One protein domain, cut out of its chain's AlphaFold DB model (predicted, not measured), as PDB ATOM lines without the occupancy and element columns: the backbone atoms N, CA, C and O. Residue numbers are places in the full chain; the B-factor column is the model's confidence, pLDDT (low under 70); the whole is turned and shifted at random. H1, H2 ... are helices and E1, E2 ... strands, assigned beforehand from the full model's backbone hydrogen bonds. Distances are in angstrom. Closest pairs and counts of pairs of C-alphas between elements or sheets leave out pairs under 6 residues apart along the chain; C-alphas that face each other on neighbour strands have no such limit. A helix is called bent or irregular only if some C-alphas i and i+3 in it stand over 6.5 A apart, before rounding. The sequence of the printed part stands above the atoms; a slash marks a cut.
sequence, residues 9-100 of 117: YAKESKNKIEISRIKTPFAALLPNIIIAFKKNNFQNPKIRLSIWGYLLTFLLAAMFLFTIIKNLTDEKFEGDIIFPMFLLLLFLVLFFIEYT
ATOM      1  N   TYR A   9       0.392   6.414  -9.311       84.00
ATOM      2  CA  TYR A   9       0.816   6.050 -10.661       84.00
ATOM      3  C   TYR A   9      -0.400   6.034 -11.575       84.00
ATOM      4  O   TYR A   9      -1.434   5.491 -11.190       84.00
ATOM      5  N   ALA A  10      -0.265   6.578 -12.782       84.88
ATOM      6  CA  ALA A  10      -1.308   6.558 -13.795       84.88
ATOM      7  C   ALA A  10      -0.834   5.790 -15.032       84.88
ATOM      8  O   ALA A  10       0.295   5.955 -15.492       84.88
ATOM      9  N   LYS A  11      -1.718   4.962 -15.583       85.06
ATOM     10  CA  LYS A  11      -1.563   4.302 -16.872       85.06
ATOM     11  C   LYS A  11      -2.732   4.700 -17.754       85.06
ATOM     12  O   LYS A  11      -3.884   4.354 -17.488       85.06
ATOM     13  N   GLU A  12      -2.424   5.416 -18.823       86.38
ATOM     14  CA  GLU A  12      -3.416   5.816 -19.805       86.38
ATOM     15  C   GLU A  12      -3.575   4.745 -20.890       86.38
ATOM     16  O   GLU A  12      -2.625   4.105 -21.340       86.38
ATOM     17  N   SER A  13      -4.816   4.525 -21.301       85.88
ATOM     18  CA  SER A  13      -5.193   3.664 -22.413       85.88
ATOM     19  C   SER A  13      -6.153   4.414 -23.332       85.88
ATOM     20  O   SER A  13      -6.665   5.477 -22.975       85.88
ATOM     21  N   LYS A  14      -6.447   3.856 -24.514       80.62
ATOM     22  CA  LYS A  14      -7.295   4.532 -25.517       80.62
ATOM     23  C   LYS A  14      -8.630   5.027 -24.941       80.62
ATOM     24  O   LYS A  14      -8.978   6.174 -25.178       80.62
ATOM     25  N   ASN A  15      -9.295   4.226 -24.100       84.50
ATOM     26  CA  ASN A  15     -10.648   4.524 -23.593       84.50
ATOM     27  C   ASN A  15     -10.728   4.729 -22.065       84.50
ATOM     28  O   ASN A  15     -11.811   4.972 -21.526       84.50
ATOM     29  N   LYS A  16      -9.615   4.580 -21.339       87.31
ATOM     30  CA  LYS A  16      -9.602   4.586 -19.869       87.31
ATOM     31  C   LYS A  16      -8.283   5.096 -19.305       87.31
ATOM     32  O   LYS A  16      -7.246   4.936 -19.939       87.31
ATOM     33  N   ILE A  17      -8.338   5.643 -18.100       87.00
ATOM     34  CA  ILE A  17      -7.181   6.004 -17.284       87.00
ATOM     35  C   ILE A  17      -7.241   5.148 -16.024       87.00
ATOM     36  O   ILE A  17      -8.248   5.135 -15.323       87.00
ATOM     37  N   GLU A  18      -6.187   4.388 -15.759       89.00
ATOM     38  CA  GLU A  18      -6.072   3.564 -14.560       89.00
ATOM     39  C   GLU A  18      -5.067   4.208 -13.616       89.00
ATOM     40  O   GLU A  18      -3.949   4.499 -14.028       89.00
ATOM     41  N   ILE A  19      -5.451   4.420 -12.361       89.06
ATOM     42  CA  ILE A  19      -4.551   4.923 -11.326       89.06
ATOM     43  C   ILE A  19      -4.404   3.906 -10.196       89.06
ATOM     44  O   ILE A  19      -5.349   3.201  -9.839       89.06
ATOM     45  N   SER A  20      -3.214   3.844  -9.613       87.25
ATOM     46  CA  SER A  20      -2.905   3.033  -8.433       87.25
ATOM     47  C   SER A  20      -2.070   3.845  -7.459       87.25
ATOM     48  O   SER A  20      -1.211   4.618  -7.881       87.25
ATOM     49  N   ARG A  21      -2.310   3.684  -6.159       86.25
ATOM     50  CA  ARG A  21      -1.618   4.454  -5.119       86.25
ATOM     51  C   ARG A  21      -0.115   4.164  -5.128       86.25
ATOM     52  O   ARG A  21       0.283   3.003  -5.225       86.25
ATOM     53  N   ILE A  22       0.713   5.198  -4.982       83.31
ATOM     54  CA  ILE A  22       2.140   5.005  -4.703       83.31
ATOM     55  C   ILE A  22       2.271   4.551  -3.252       83.31
ATOM     56  O   ILE A  22       1.775   5.198  -2.325       83.31
ATOM     57  N   LYS A  23       2.887   3.390  -3.056       81.50
ATOM     58  CA  LYS A  23       2.998   2.749  -1.749       81.50
ATOM     59  C   LYS A  23       4.348   3.074  -1.132       81.50
ATOM     60  O   LYS A  23       5.374   3.028  -1.801       81.50
ATOM     61  N   THR A  24       4.339   3.367   0.163       78.38
ATOM     62  CA  THR A  24       5.559   3.352   0.969       78.38
ATOM     63  C   THR A  24       6.057   1.909   1.119       78.38
ATOM     64  O   THR A  24       5.255   0.982   0.975       78.38
ATOM     65  N   PRO A  25       7.339   1.688   1.460       76.88
ATOM     66  CA  PRO A  25       7.878   0.342   1.672       76.88
ATOM     67  C   PRO A  25       7.044  -0.499   2.652       76.88
ATOM     68  O   PRO A  25       6.760  -1.661   2.387       76.88
ATOM     69  N   PHE A  26       6.536   0.114   3.725       74.38
ATOM     70  CA  PHE A  26       5.644  -0.547   4.687       74.38
ATOM     71  C   PHE A  26       4.277  -0.921   4.094       74.38
ATOM     72  O   PHE A  26       3.694  -1.941   4.447       74.38
ATOM     73  N   ALA A  27       3.763  -0.115   3.165       77.19
ATOM     74  CA  ALA A  27       2.503  -0.377   2.482       77.19
ATOM     75  C   ALA A  27       2.637  -1.365   1.310       77.19
ATOM     76  O   ALA A  27       1.620  -1.737   0.726       77.19
ATOM     77  N   ALA A  28       3.854  -1.797   0.956       77.69
ATOM     78  CA  ALA A  28       4.085  -2.757  -0.124       77.69
ATOM     79  C   ALA A  28       3.440  -4.127   0.150       77.69
ATOM     80  O   ALA A  28       3.045  -4.808  -0.791       77.69
ATOM     81  N   LEU A  29       3.265  -4.488   1.427       78.94
ATOM     82  CA  LEU A  29       2.580  -5.714   1.862       78.94
ATOM     83  C   LEU A  29       1.070  -5.691   1.598       78.94
ATOM     84  O   LEU A  29       0.417  -6.731   1.584       78.94
ATOM     85  N   LEU A  30       0.495  -4.503   1.406       84.88
ATOM     86  CA  LEU A  30      -0.927  -4.365   1.148       84.88
ATOM     87  C   LEU A  30      -1.233  -4.779  -0.300       84.88
ATOM     88  O   LEU A  30      -0.468  -4.436  -1.212       84.88
ATOM     89  N   PRO A  31      -2.375  -5.432  -0.569       85.19
ATOM     90  CA  PRO A  31      -2.762  -5.769  -1.934       85.19
ATOM     91  C   PRO A  31      -2.921  -4.493  -2.762       85.19
ATOM     92  O   PRO A  31      -3.268  -3.437  -2.240       85.19
ATOM     93  N   ASN A  32      -2.609  -4.533  -4.054       86.69
ATOM     94  CA  ASN A  32      -2.671  -3.327  -4.878       86.69
ATOM     95  C   ASN A  32      -4.095  -3.100  -5.413       86.69
ATOM     96  O   ASN A  32      -4.707  -4.035  -5.939       86.69
ATOM     97  N   ILE A  33      -4.605  -1.871  -5.288       87.75
ATOM     98  CA  ILE A  33      -5.935  -1.456  -5.755       87.75
ATOM     99  C   ILE A  33      -5.775  -0.549  -6.974       87.75
ATOM    100  O   ILE A  33      -4.944   0.358  -6.990       87.75
ATOM    101  N   ILE A  34      -6.596  -0.799  -7.991       87.38
ATOM    102  CA  ILE A  34      -6.623  -0.042  -9.239       87.38
ATOM    103  C   ILE A  34      -7.962   0.683  -9.326       87.38
ATOM    104  O   ILE A  34      -9.024   0.061  -9.259       87.38
ATOM    105  N   ILE A  35      -7.904   1.995  -9.520       87.69
ATOM    106  CA  ILE A  35      -9.062   2.836  -9.804       87.69
ATOM    107  C   ILE A  35      -9.049   3.131 -11.303       87.69
ATOM    108  O   ILE A  35      -8.113   3.737 -11.817       87.69
ATOM    109  N   ALA A  36     -10.071   2.683 -12.023       87.06
ATOM    110  CA  ALA A  36     -10.191   2.875 -13.461       87.06
ATOM    111  C   ALA A  36     -11.272   3.912 -13.786       87.06
ATOM    112  O   ALA A  36     -12.453   3.697 -13.514       87.06
ATOM    113  N   PHE A  37     -10.871   5.000 -14.431       86.50
ATOM    114  CA  PHE A  37     -11.742   6.031 -14.984       86.50
ATOM    115  C   PHE A  37     -11.976   5.763 -16.468       86.50
ATOM    116  O   PHE A  37     -11.037   5.455 -17.206       86.50
ATOM    117  N   LYS A  38     -13.218   5.892 -16.936       85.56
ATOM    118  CA  LYS A  38     -13.508   5.891 -18.376       85.56
ATOM    119  C   LYS A  38     -13.308   7.311 -18.897       85.56
ATOM    120  O   LYS A  38     -13.838   8.240 -18.304       85.56
ATOM    121  N   LYS A  39     -12.622   7.485 -20.030       81.88
ATOM    122  CA  LYS A  39     -12.405   8.829 -20.605       81.88
ATOM    123  C   LYS A  39     -13.708   9.550 -20.960       81.88
ATOM    124  O   LYS A  39     -13.776  10.767 -20.903       81.88
ATOM    125  N   ASN A  40     -14.754   8.785 -21.265       80.56
ATOM    126  CA  ASN A  40     -16.071   9.324 -21.599       80.56
ATOM    127  C   ASN A  40     -16.913   9.651 -20.349       80.56
ATOM    128  O   ASN A  40     -17.952  10.285 -20.469       80.56
ATOM    129  N   ASN A  41     -16.521   9.162 -19.165       76.56
ATOM    130  CA  ASN A  41     -17.223   9.420 -17.909       76.56
ATOM    131  C   ASN A  41     -16.268   9.256 -16.716       76.56
ATOM    132  O   ASN A  41     -16.003   8.141 -16.253       76.56
ATOM    133  N   PHE A  42     -15.790  10.390 -16.210       76.81
ATOM    134  CA  PHE A  42     -14.894  10.468 -15.058       76.81
ATOM    135  C   PHE A  42     -15.616  10.404 -13.703       76.81
ATOM    136  O   PHE A  42     -14.960  10.187 -12.688       76.81
ATOM    137  N   GLN A  43     -16.947  10.543 -13.667       75.69
ATOM    138  CA  GLN A  43     -17.715  10.617 -12.417       75.69
ATOM    139  C   GLN A  43     -17.908   9.253 -11.741       75.69
ATOM    140  O   GLN A  43     -18.116   9.194 -10.534       75.69
ATOM    141  N   ASN A  44     -17.799   8.153 -12.496       76.81
ATOM    142  CA  ASN A  44     -18.012   6.795 -11.989       76.81
ATOM    143  C   ASN A  44     -16.744   5.930 -12.106       76.81
ATOM    144  O   ASN A  44     -16.659   5.070 -12.995       76.81
ATOM    145  N   PRO A  45     -15.738   6.138 -11.235       82.50
ATOM    146  CA  PRO A  45     -14.545   5.306 -11.218       82.50
ATOM    147  C   PRO A  45     -14.858   3.872 -10.787       82.50
ATOM    148  O   PRO A  45     -15.504   3.629  -9.769       82.50
ATOM    149  N   LYS A  46     -14.330   2.894 -11.527       85.44
ATOM    150  CA  LYS A  46     -14.401   1.480 -11.150       85.44
ATOM    151  C   LYS A  46     -13.202   1.120 -10.278       85.44
ATOM    152  O   LYS A  46     -12.069   1.143 -10.752       85.44
ATOM    153  N   ILE A  47     -13.454   0.743  -9.028       85.50
ATOM    154  CA  ILE A  47     -12.423   0.263  -8.103       85.50
ATOM    155  C   ILE A  47     -12.331  -1.258  -8.222       85.50
ATOM    156  O   ILE A  47     -13.345  -1.952  -8.170       85.50
ATOM    157  N   ARG A  48     -11.123  -1.785  -8.413       87.06
ATOM    158  CA  ARG A  48     -10.870  -3.227  -8.499       87.06
ATOM    159  C   ARG A  48      -9.541  -3.597  -7.857       87.06
ATOM    160  O   ARG A  48      -8.642  -2.763  -7.742       87.06
ATOM    161  N   LEU A  49      -9.400  -4.866  -7.500       86.31
ATOM    162  CA  LEU A  49      -8.117  -5.415  -7.083       86.31
ATOM    163  C   LEU A  49      -7.181  -5.552  -8.294       86.31
ATOM    164  O   LEU A  49      -7.620  -5.680  -9.440       86.31
ATOM    165  N   SER A  50      -5.878  -5.518  -8.050       87.00
ATOM    166  CA  SER A  50      -4.896  -5.944  -9.046       87.00
ATOM    167  C   SER A  50      -5.044  -7.436  -9.355       87.00
ATOM    168  O   SER A  50      -5.539  -8.206  -8.531       87.00
ATOM    169  N   ILE A  51      -4.578  -7.857 -10.536       86.88
ATOM    170  CA  ILE A  51      -4.618  -9.267 -10.947       86.88
ATOM    171  C   ILE A  51      -3.897 -10.175  -9.938       86.88
ATOM    172  O   ILE A  51      -4.423 -11.220  -9.577       86.88
ATOM    173  N   TRP A  52      -2.755  -9.722  -9.412       86.00
ATOM    174  CA  TRP A  52      -1.997 -10.418  -8.372       86.00
ATOM    175  C   TRP A  52      -2.779 -10.546  -7.072       86.00
ATOM    176  O   TRP A  52      -2.753 -11.598  -6.444       86.00
ATOM    177  N   GLY A  53      -3.518  -9.500  -6.700       87.94
ATOM    178  CA  GLY A  53      -4.419  -9.569  -5.561       87.94
ATOM    179  C   GLY A  53      -5.508 -10.618  -5.771       87.94
ATOM    180  O   GLY A  53      -5.717 -11.431  -4.886       87.94
ATOM    181  N   TYR A  54      -6.163 -10.647  -6.939       89.94
ATOM    182  CA  TYR A  54      -7.202 -11.648  -7.221       89.94
ATOM    183  C   TYR A  54      -6.649 -13.073  -7.206       89.94
ATOM    184  O   TYR A  54      -7.286 -13.966  -6.654       89.94
ATOM    185  N   LEU A  55      -5.461 -13.272  -7.782       92.88
ATOM    186  CA  LEU A  55      -4.784 -14.564  -7.810       92.88
ATOM    187  C   LEU A  55      -4.456 -15.053  -6.393       92.88
ATOM    188  O   LEU A  55      -4.719 -16.206  -6.066       92.88
ATOM    189  N   LEU A  56      -3.951 -14.161  -5.538       91.25
ATOM    190  CA  LEU A  56      -3.663 -14.476  -4.141       91.25
ATOM    191  C   LEU A  56      -4.943 -14.773  -3.346       91.25
ATOM    192  O   LEU A  56      -4.981 -15.758  -2.616       91.25
ATOM    193  N   THR A  57      -6.010 -13.986  -3.528       91.69
ATOM    194  CA  THR A  57      -7.314 -14.268  -2.904       91.69
ATOM    195  C   THR A  57      -7.832 -15.644  -3.305       91.69
ATOM    196  O   THR A  57      -8.291 -16.398  -2.452       91.69
ATOM    197  N   PHE A  58      -7.757 -15.976  -4.598       94.00
ATOM    198  CA  PHE A  58      -8.200 -17.269  -5.111       94.00
ATOM    199  C   PHE A  58      -7.395 -18.418  -4.502       94.00
ATOM    200  O   PHE A  58      -7.984 -19.390  -4.042       94.00
ATOM    201  N   LEU A  59      -6.067 -18.282  -4.435       95.19
ATOM    202  CA  LEU A  59      -5.193 -19.284  -3.830       95.19
ATOM    203  C   LEU A  59      -5.527 -19.509  -2.348       95.19
ATOM    204  O   LEU A  59      -5.702 -20.651  -1.932       95.19
ATOM    205  N   LEU A  60      -5.667 -18.435  -1.563       93.81
ATOM    206  CA  LEU A  60      -6.004 -18.525  -0.138       93.81
ATOM    207  C   LEU A  60      -7.386 -19.149   0.087       93.81
ATOM    208  O   LEU A  60      -7.548 -19.995   0.964       93.81
ATOM    209  N   ALA A  61      -8.374 -18.773  -0.728       94.12
ATOM    210  CA  ALA A  61      -9.709 -19.356  -0.664       94.12
ATOM    211  C   ALA A  61      -9.701 -20.846  -1.044       94.12
ATOM    212  O   ALA A  61     -10.340 -21.649  -0.370       94.12
ATOM    213  N   ALA A  62      -8.952 -21.229  -2.082       95.00
ATOM    214  CA  ALA A  62      -8.806 -22.621  -2.495       95.00
ATOM    215  C   ALA A  62      -8.117 -23.466  -1.416       95.00
ATOM    216  O   ALA A  62      -8.587 -24.562  -1.122       95.00
ATOM    217  N   MET A  63      -7.057 -22.947  -0.785       93.69
ATOM    218  CA  MET A  63      -6.402 -23.606   0.348       93.69
ATOM    219  C   MET A  63      -7.369 -23.803   1.516       93.69
ATOM    220  O   MET A  63      -7.466 -24.904   2.045       93.69
ATOM    221  N   PHE A  64      -8.121 -22.765   1.886       93.50
ATOM    222  CA  PHE A  64      -9.107 -22.858   2.961       93.50
ATOM    223  C   PHE A  64     -10.196 -23.895   2.654       93.50
ATOM    224  O   PHE A  64     -10.466 -24.766   3.479       93.50
ATOM    225  N   LEU A  65     -10.773 -23.863   1.448       94.38
ATOM    226  CA  LEU A  65     -11.777 -24.840   1.020       94.38
ATOM    227  C   LEU A  65     -11.221 -26.264   0.997       94.38
ATOM    228  O   LEU A  65     -11.896 -27.183   1.450       94.38
ATOM    229  N   PHE A  66      -9.995 -26.451   0.508       92.56
ATOM    230  CA  PHE A  66      -9.336 -27.753   0.505       92.56
ATOM    231  C   PHE A  66      -9.205 -28.318   1.921       92.56
ATOM    232  O   PHE A  66      -9.565 -29.473   2.147       92.56
ATOM    233  N   THR A  67      -8.758 -27.504   2.882       91.44
ATOM    234  CA  THR A  67      -8.625 -27.925   4.281       91.44
ATOM    235  C   THR A  67      -9.980 -28.273   4.900       91.44
ATOM    236  O   THR A  67     -10.087 -29.292   5.575       91.44
ATOM    237  N   ILE A  68     -11.034 -27.497   4.618       91.38
ATOM    238  CA  ILE A  68     -12.398 -27.803   5.082       91.38
ATOM    239  C   ILE A  68     -12.901 -29.124   4.492       91.38
ATOM    240  O   ILE A  68     -13.389 -29.975   5.229       91.38
ATOM    241  N   ILE A  69     -12.756 -29.327   3.179       92.56
ATOM    242  CA  ILE A  69     -13.192 -30.562   2.511       92.56
ATOM    243  C   ILE A  69     -12.452 -31.767   3.094       92.56
ATOM    244  O   ILE A  69     -13.078 -32.782   3.398       92.56
ATOM    245  N   LYS A  70     -11.133 -31.660   3.284       91.25
ATOM    246  CA  LYS A  70     -10.329 -32.736   3.867       91.25
ATOM    247  C   LYS A  70     -10.744 -33.057   5.297       91.25
ATOM    248  O   LYS A  70     -10.980 -34.222   5.583       91.25
ATOM    249  N   ASN A  71     -10.943 -32.040   6.129       88.81
ATOM    250  CA  ASN A  71     -11.402 -32.222   7.501       88.81
ATOM    251  C   ASN A  71     -12.807 -32.846   7.602       88.81
ATOM    252  O   ASN A  71     -13.108 -33.518   8.578       88.81
ATOM    253  N   LEU A  72     -13.679 -32.623   6.613       88.81
ATOM    254  CA  LEU A  72     -15.024 -33.212   6.586       88.81
ATOM    255  C   LEU A  72     -15.067 -34.631   5.999       88.81
ATOM    256  O   LEU A  72     -16.001 -35.370   6.290       88.81
ATOM    257  N   THR A  73     -14.109 -34.997   5.142       91.12
ATOM    258  CA  THR A  73     -14.141 -36.271   4.392       91.12
ATOM    259  C   THR A  73     -13.233 -37.340   5.001       91.12
ATOM    260  O   THR A  73     -13.468 -38.528   4.802       91.12
ATOM    261  N   ASP A  74     -12.174 -36.934   5.700       88.88
ATOM    262  CA  ASP A  74     -11.151 -37.830   6.229       88.88
ATOM    263  C   ASP A  74     -11.046 -37.656   7.748       88.88
ATOM    264  O   ASP A  74     -10.494 -36.674   8.239       88.88
ATOM    265  N   GLU A  75     -11.574 -38.628   8.497       78.50
ATOM    266  CA  GLU A  75     -11.569 -38.630   9.969       78.50
ATOM    267  C   GLU A  75     -10.154 -38.666  10.569       78.50
ATOM    268  O   GLU A  75      -9.978 -38.368  11.748       78.50
ATOM    269  N   LYS A  76      -9.134 -39.021   9.774       87.69
ATOM    270  CA  LYS A  76      -7.725 -39.043  10.196       87.69
ATOM    271  C   LYS A  76      -6.965 -37.784   9.789       87.69
ATOM    272  O   LYS A  76      -5.747 -37.721   9.959       87.69
ATOM    273  N   PHE A  77      -7.639 -36.801   9.205       84.31
ATOM    274  CA  PHE A  77      -6.995 -35.572   8.781       84.31
ATOM    275  C   PHE A  77      -6.668 -34.685   9.988       84.31
ATOM    276  O   PHE A  77      -7.524 -33.985  10.516       84.31
ATOM    277  N   GLU A  78      -5.398 -34.660  10.385       83.69
ATOM    278  CA  GLU A  78      -4.872 -33.798  11.459       83.69
ATOM    279  C   GLU A  78      -4.503 -32.381  10.969       83.69
ATOM    280  O   GLU A  78      -3.651 -31.703  11.542       83.69
ATOM    281  N   GLY A  79      -5.081 -31.928   9.854       80.94
ATOM    282  CA  GLY A  79      -4.725 -30.636   9.274       80.94
ATOM    283  C   GLY A  79      -5.314 -29.459  10.047       80.94
ATOM    284  O   GLY A  79      -6.503 -29.426  10.355       80.94
ATOM    285  N   ASP A  80      -4.487 -28.443  10.295       87.06
ATOM    286  CA  ASP A  80      -4.916 -27.228  10.984       87.06
ATOM    287  C   ASP A  80      -5.783 -26.340  10.072       87.06
ATOM    288  O   ASP A  80      -5.312 -25.761   9.089       87.06
ATOM    289  N   ILE A  81      -7.066 -26.219  10.415       88.50
ATOM    290  CA  ILE A  81      -8.048 -25.352   9.743       88.50
ATOM    291  C   ILE A  81      -7.863 -23.883  10.142       88.50
ATOM    292  O   ILE A  81      -8.158 -22.974   9.359       88.50
ATOM    293  N   ILE A  82      -7.378 -23.637  11.359       90.62
ATOM    294  CA  ILE A  82      -7.251 -22.297  11.932       90.62
ATOM    295  C   ILE A  82      -6.218 -21.505  11.139       90.62
ATOM    296  O   ILE A  82      -6.458 -20.340  10.823       90.62
ATOM    297  N   PHE A  83      -5.111 -22.132  10.750       90.69
ATOM    298  CA  PHE A  83      -4.058 -21.475   9.981       90.69
ATOM    299  C   PHE A  83      -4.522 -20.883   8.627       90.69
ATOM    300  O   PHE A  83      -4.384 -19.669   8.436       90.69
ATOM    301  N   PRO A  84      -5.111 -21.644   7.678       92.56
ATOM    302  CA  PRO A  84      -5.599 -21.084   6.416       92.56
ATOM    303  C   PRO A  84      -6.757 -20.098   6.621       92.56
ATOM    304  O   PRO A  84      -6.841 -19.106   5.894       92.56
ATOM    305  N   MET A  85      -7.610 -20.314   7.630       92.50
ATOM    306  CA  MET A  85      -8.653 -19.355   8.007       92.50
ATOM    307  C   MET A  85      -8.046 -18.013   8.435       92.50
ATOM    308  O   MET A  85      -8.463 -16.956   7.955       92.50
ATOM    309  N   PHE A  86      -7.037 -18.053   9.306       94.31
ATOM    310  CA  PHE A  86      -6.321 -16.876   9.783       94.31
ATOM    311  C   PHE A  86      -5.642 -16.127   8.636       94.31
ATOM    312  O   PHE A  86      -5.789 -14.910   8.541       94.31
ATOM    313  N   LEU A  87      -4.959 -16.831   7.726       94.06
ATOM    314  CA  LEU A  87      -4.318 -16.211   6.562       94.06
ATOM    315  C   LEU A  87      -5.323 -15.509   5.641       94.06
ATOM    316  O   LEU A  87      -5.071 -14.385   5.201       94.06
ATOM    317  N   LEU A  88      -6.468 -16.143   5.366       93.50
ATOM    318  CA  LEU A  88      -7.520 -15.548   4.542       93.50
ATOM    319  C   LEU A  88      -8.099 -14.290   5.204       93.50
ATOM    320  O   LEU A  88      -8.212 -13.249   4.557       93.50
ATOM    321  N   LEU A  89      -8.420 -14.363   6.500       94.50
ATOM    322  CA  LEU A  89      -8.925 -13.219   7.265       94.50
ATOM    323  C   LEU A  89      -7.905 -12.080   7.321       94.50
ATOM    324  O   LEU A  89      -8.258 -10.930   7.061       94.50
ATOM    325  N   LEU A  90      -6.637 -12.392   7.596       94.12
ATOM    326  CA  LEU A  90      -5.551 -11.418   7.606       94.12
ATOM    327  C   LEU A  90      -5.450 -10.702   6.256       94.12
ATOM    328  O   LEU A  90      -5.387  -9.472   6.209       94.12
ATOM    329  N   PHE A  91      -5.506 -11.445   5.149       92.06
ATOM    330  CA  PHE A  91      -5.476 -10.860   3.814       92.06
ATOM    331  C   PHE A  91      -6.676  -9.937   3.544       92.06
ATOM    332  O   PHE A  91      -6.505  -8.841   3.004       92.06
ATOM    333  N   LEU A  92      -7.885 -10.331   3.957       91.38
ATOM    334  CA  LEU A  92      -9.084  -9.495   3.827       91.38
ATOM    335  C   LEU A  92      -8.972  -8.197   4.641       91.38
ATOM    336  O   LEU A  92      -9.347  -7.130   4.147       91.38
ATOM    337  N   VAL A  93      -8.406  -8.258   5.848       93.31
ATOM    338  CA  VAL A  93      -8.138  -7.071   6.674       93.31
ATOM    339  C   VAL A  93      -7.130  -6.149   5.987       93.31
ATOM    340  O   VAL A  93      -7.387  -4.950   5.861       93.31
ATOM    341  N   LEU A  94      -6.021  -6.685   5.469       91.31
ATOM    342  CA  LEU A  94      -5.033  -5.902   4.712       91.31
ATOM    343  C   LEU A  94      -5.659  -5.247   3.472       91.31
ATOM    344  O   LEU A  94      -5.384  -4.082   3.175       91.31
ATOM    345  N   PHE A  95      -6.548  -5.953   2.772       89.75
ATOM    346  CA  PHE A  95      -7.309  -5.382   1.664       89.75
ATOM    347  C   PHE A  95      -8.197  -4.217   2.105       89.75
ATOM    348  O   PHE A  95      -8.175  -3.154   1.479       89.75
ATOM    349  N   PHE A  96      -8.948  -4.382   3.192       90.19
ATOM    350  CA  PHE A  96      -9.820  -3.333   3.712       90.19
ATOM    351  C   PHE A  96      -9.037  -2.084   4.147       90.19
ATOM    352  O   PHE A  96      -9.457  -0.947   3.891       90.19
ATOM    353  N   ILE A  97      -7.863  -2.285   4.751       90.62
ATOM    354  CA  ILE A  97      -6.938  -1.211   5.117       90.62
ATOM    355  C   ILE A  97      -6.472  -0.456   3.865       90.62
ATOM    356  O   ILE A  97      -6.586   0.772   3.815       90.62
ATOM    357  N   GLU A  98      -6.015  -1.159   2.822       89.12
ATOM    358  CA  GLU A  98      -5.611  -0.509   1.567       89.12
ATOM    359  C   GLU A  98      -6.768   0.250   0.926       89.12
ATOM    360  O   GLU A  98      -6.580   1.366   0.440       89.12
ATOM    361  N   TYR A  99      -7.962  -0.339   0.916       88.12
ATOM    362  CA  TYR A  99      -9.151   0.292   0.360       88.12
ATOM    363  C   TYR A  99      -9.453   1.612   1.071       88.12
ATOM    364  O   TYR A  99      -9.653   2.644   0.425       88.12
ATOM    365  N   THR A 100      -9.394   1.605   2.402       88.56
ATOM    366  CA  THR A 100      -9.601   2.799   3.223       88.56
ATOM    367  C   THR A 100      -8.545   3.865   2.939       88.56
ATOM    368  O   THR A 100      -8.891   5.032   2.736       88.56
TER     369      THR A 100
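What this domain is: This is residues 9 to 100 of the 117 residues of an uncharacterized protein of Elizabethkingia sp. HvH-WGS333 (UniProt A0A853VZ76). A small, twisted sheet of four strands, E1 to E4, makes one end of the model, and a long helical hairpin of H2 and H3 reaches away from it and makes most of the length. H2 leads away from the end of E4, and H3 folds back beside it until its residues 95 to 99 graze the sheet; the short helix H1 lies off the sheet, between E2 and E3 along the chain. The printed part has 92 residues, with three named helices and four named strands in the order E1, E2, H1, E3, E4, H2, H3. The sheet runs E1, E2, E3, E4, all antiparallel, and the class is mixed, helices and strands. The whole is loose, with a radius of gyration of the C-alphas of 17.8 A, and its outline is a rod spanning 58 by 27 by 17 A.

Where its parts are: The sheet holds E1, residues 9 to 12, which begins at C-alpha 9 at (0.816, 6.050, -10.661) and is 10.1 A long from first to last C-alpha. It also holds E2, residues 16 to 21, 16.8 A, and E3, residues 33 to 38, 16.5 A. E4, residues 41 to 49, is the longest strand at 20.5 A, and it bends by 67 degrees at residue 44. H1, residues 25 to 29, is 8.0 A long and only just irregular: C-alphas 26 and 29 are 6.6 A apart. H2, residues 51 to 73, is the longest helix at 32.5 A, from C-alpha 51 at (-4.618, -9.267, -10.947) to C-alpha 73 at (-14.141, -36.271, 4.392). H3, residues 82 to 100, is 26.7 A long and ends at C-alpha 100 at (-9.601, 2.799, 3.223).

How they stand to each other: In the sheet, E2 and E3 are the inner strands, antiparallel at 155 degrees between their directions, with N 19 and O 35 within hydrogen-bond range at 2.8 A. E1 is an edge strand and forms a hairpin with E2, antiparallel at 170 degrees, with N 11 and O 18 2.8 A apart. E4 is the other edge strand and forms a hairpin with E3, antiparallel at 154 degrees, with N 36 and O 46 at 2.8 A and N 41 and O 38 at 3.0 A. E1 and E4 are apart. H2 is on the sheet but only grazes it, with its residues 51 to 57. H3 is on the sheet and also only grazes it, with its residues 95 to 99; the closest C-alphas of E3 and H3 are those of Ile 33 and Tyr 99, 7.1 A apart. H2 and H3 form a helical hairpin: they touch, at a shallow tilt of 27 degrees, opposite ways. The touch is made by residues 57 to 67 of H2 and 84 to 91 of H3 alone, and the closest C-alphas are those of Phe 64 and Pro 84, 5.2 A apart. H1 is not on the sheet; it is near H3, with 7 pairs of C-alphas within 10 A, and apart from H2. In H2 and H3 every O i to N i+4 pair is within hydrogen-bond range; in H1 it is 0 of 1, beside 1 of 2 O i to N i+3 pairs.

The domain as a whole: The two C-alphas farthest apart are those of Asn 40 and Lys 76, 58.5 A. Asn 40 lies in the tight link from E3 to E4, and Lys 76 in the link of 8 residues from H2 to H3, which is short but not tight. The other links are tight, and no link is long. The printed part has no cut. The mean pLDDT of the printed part is 87.3, lowest among the named elements in H1 at 77, and no printed residue is under 70.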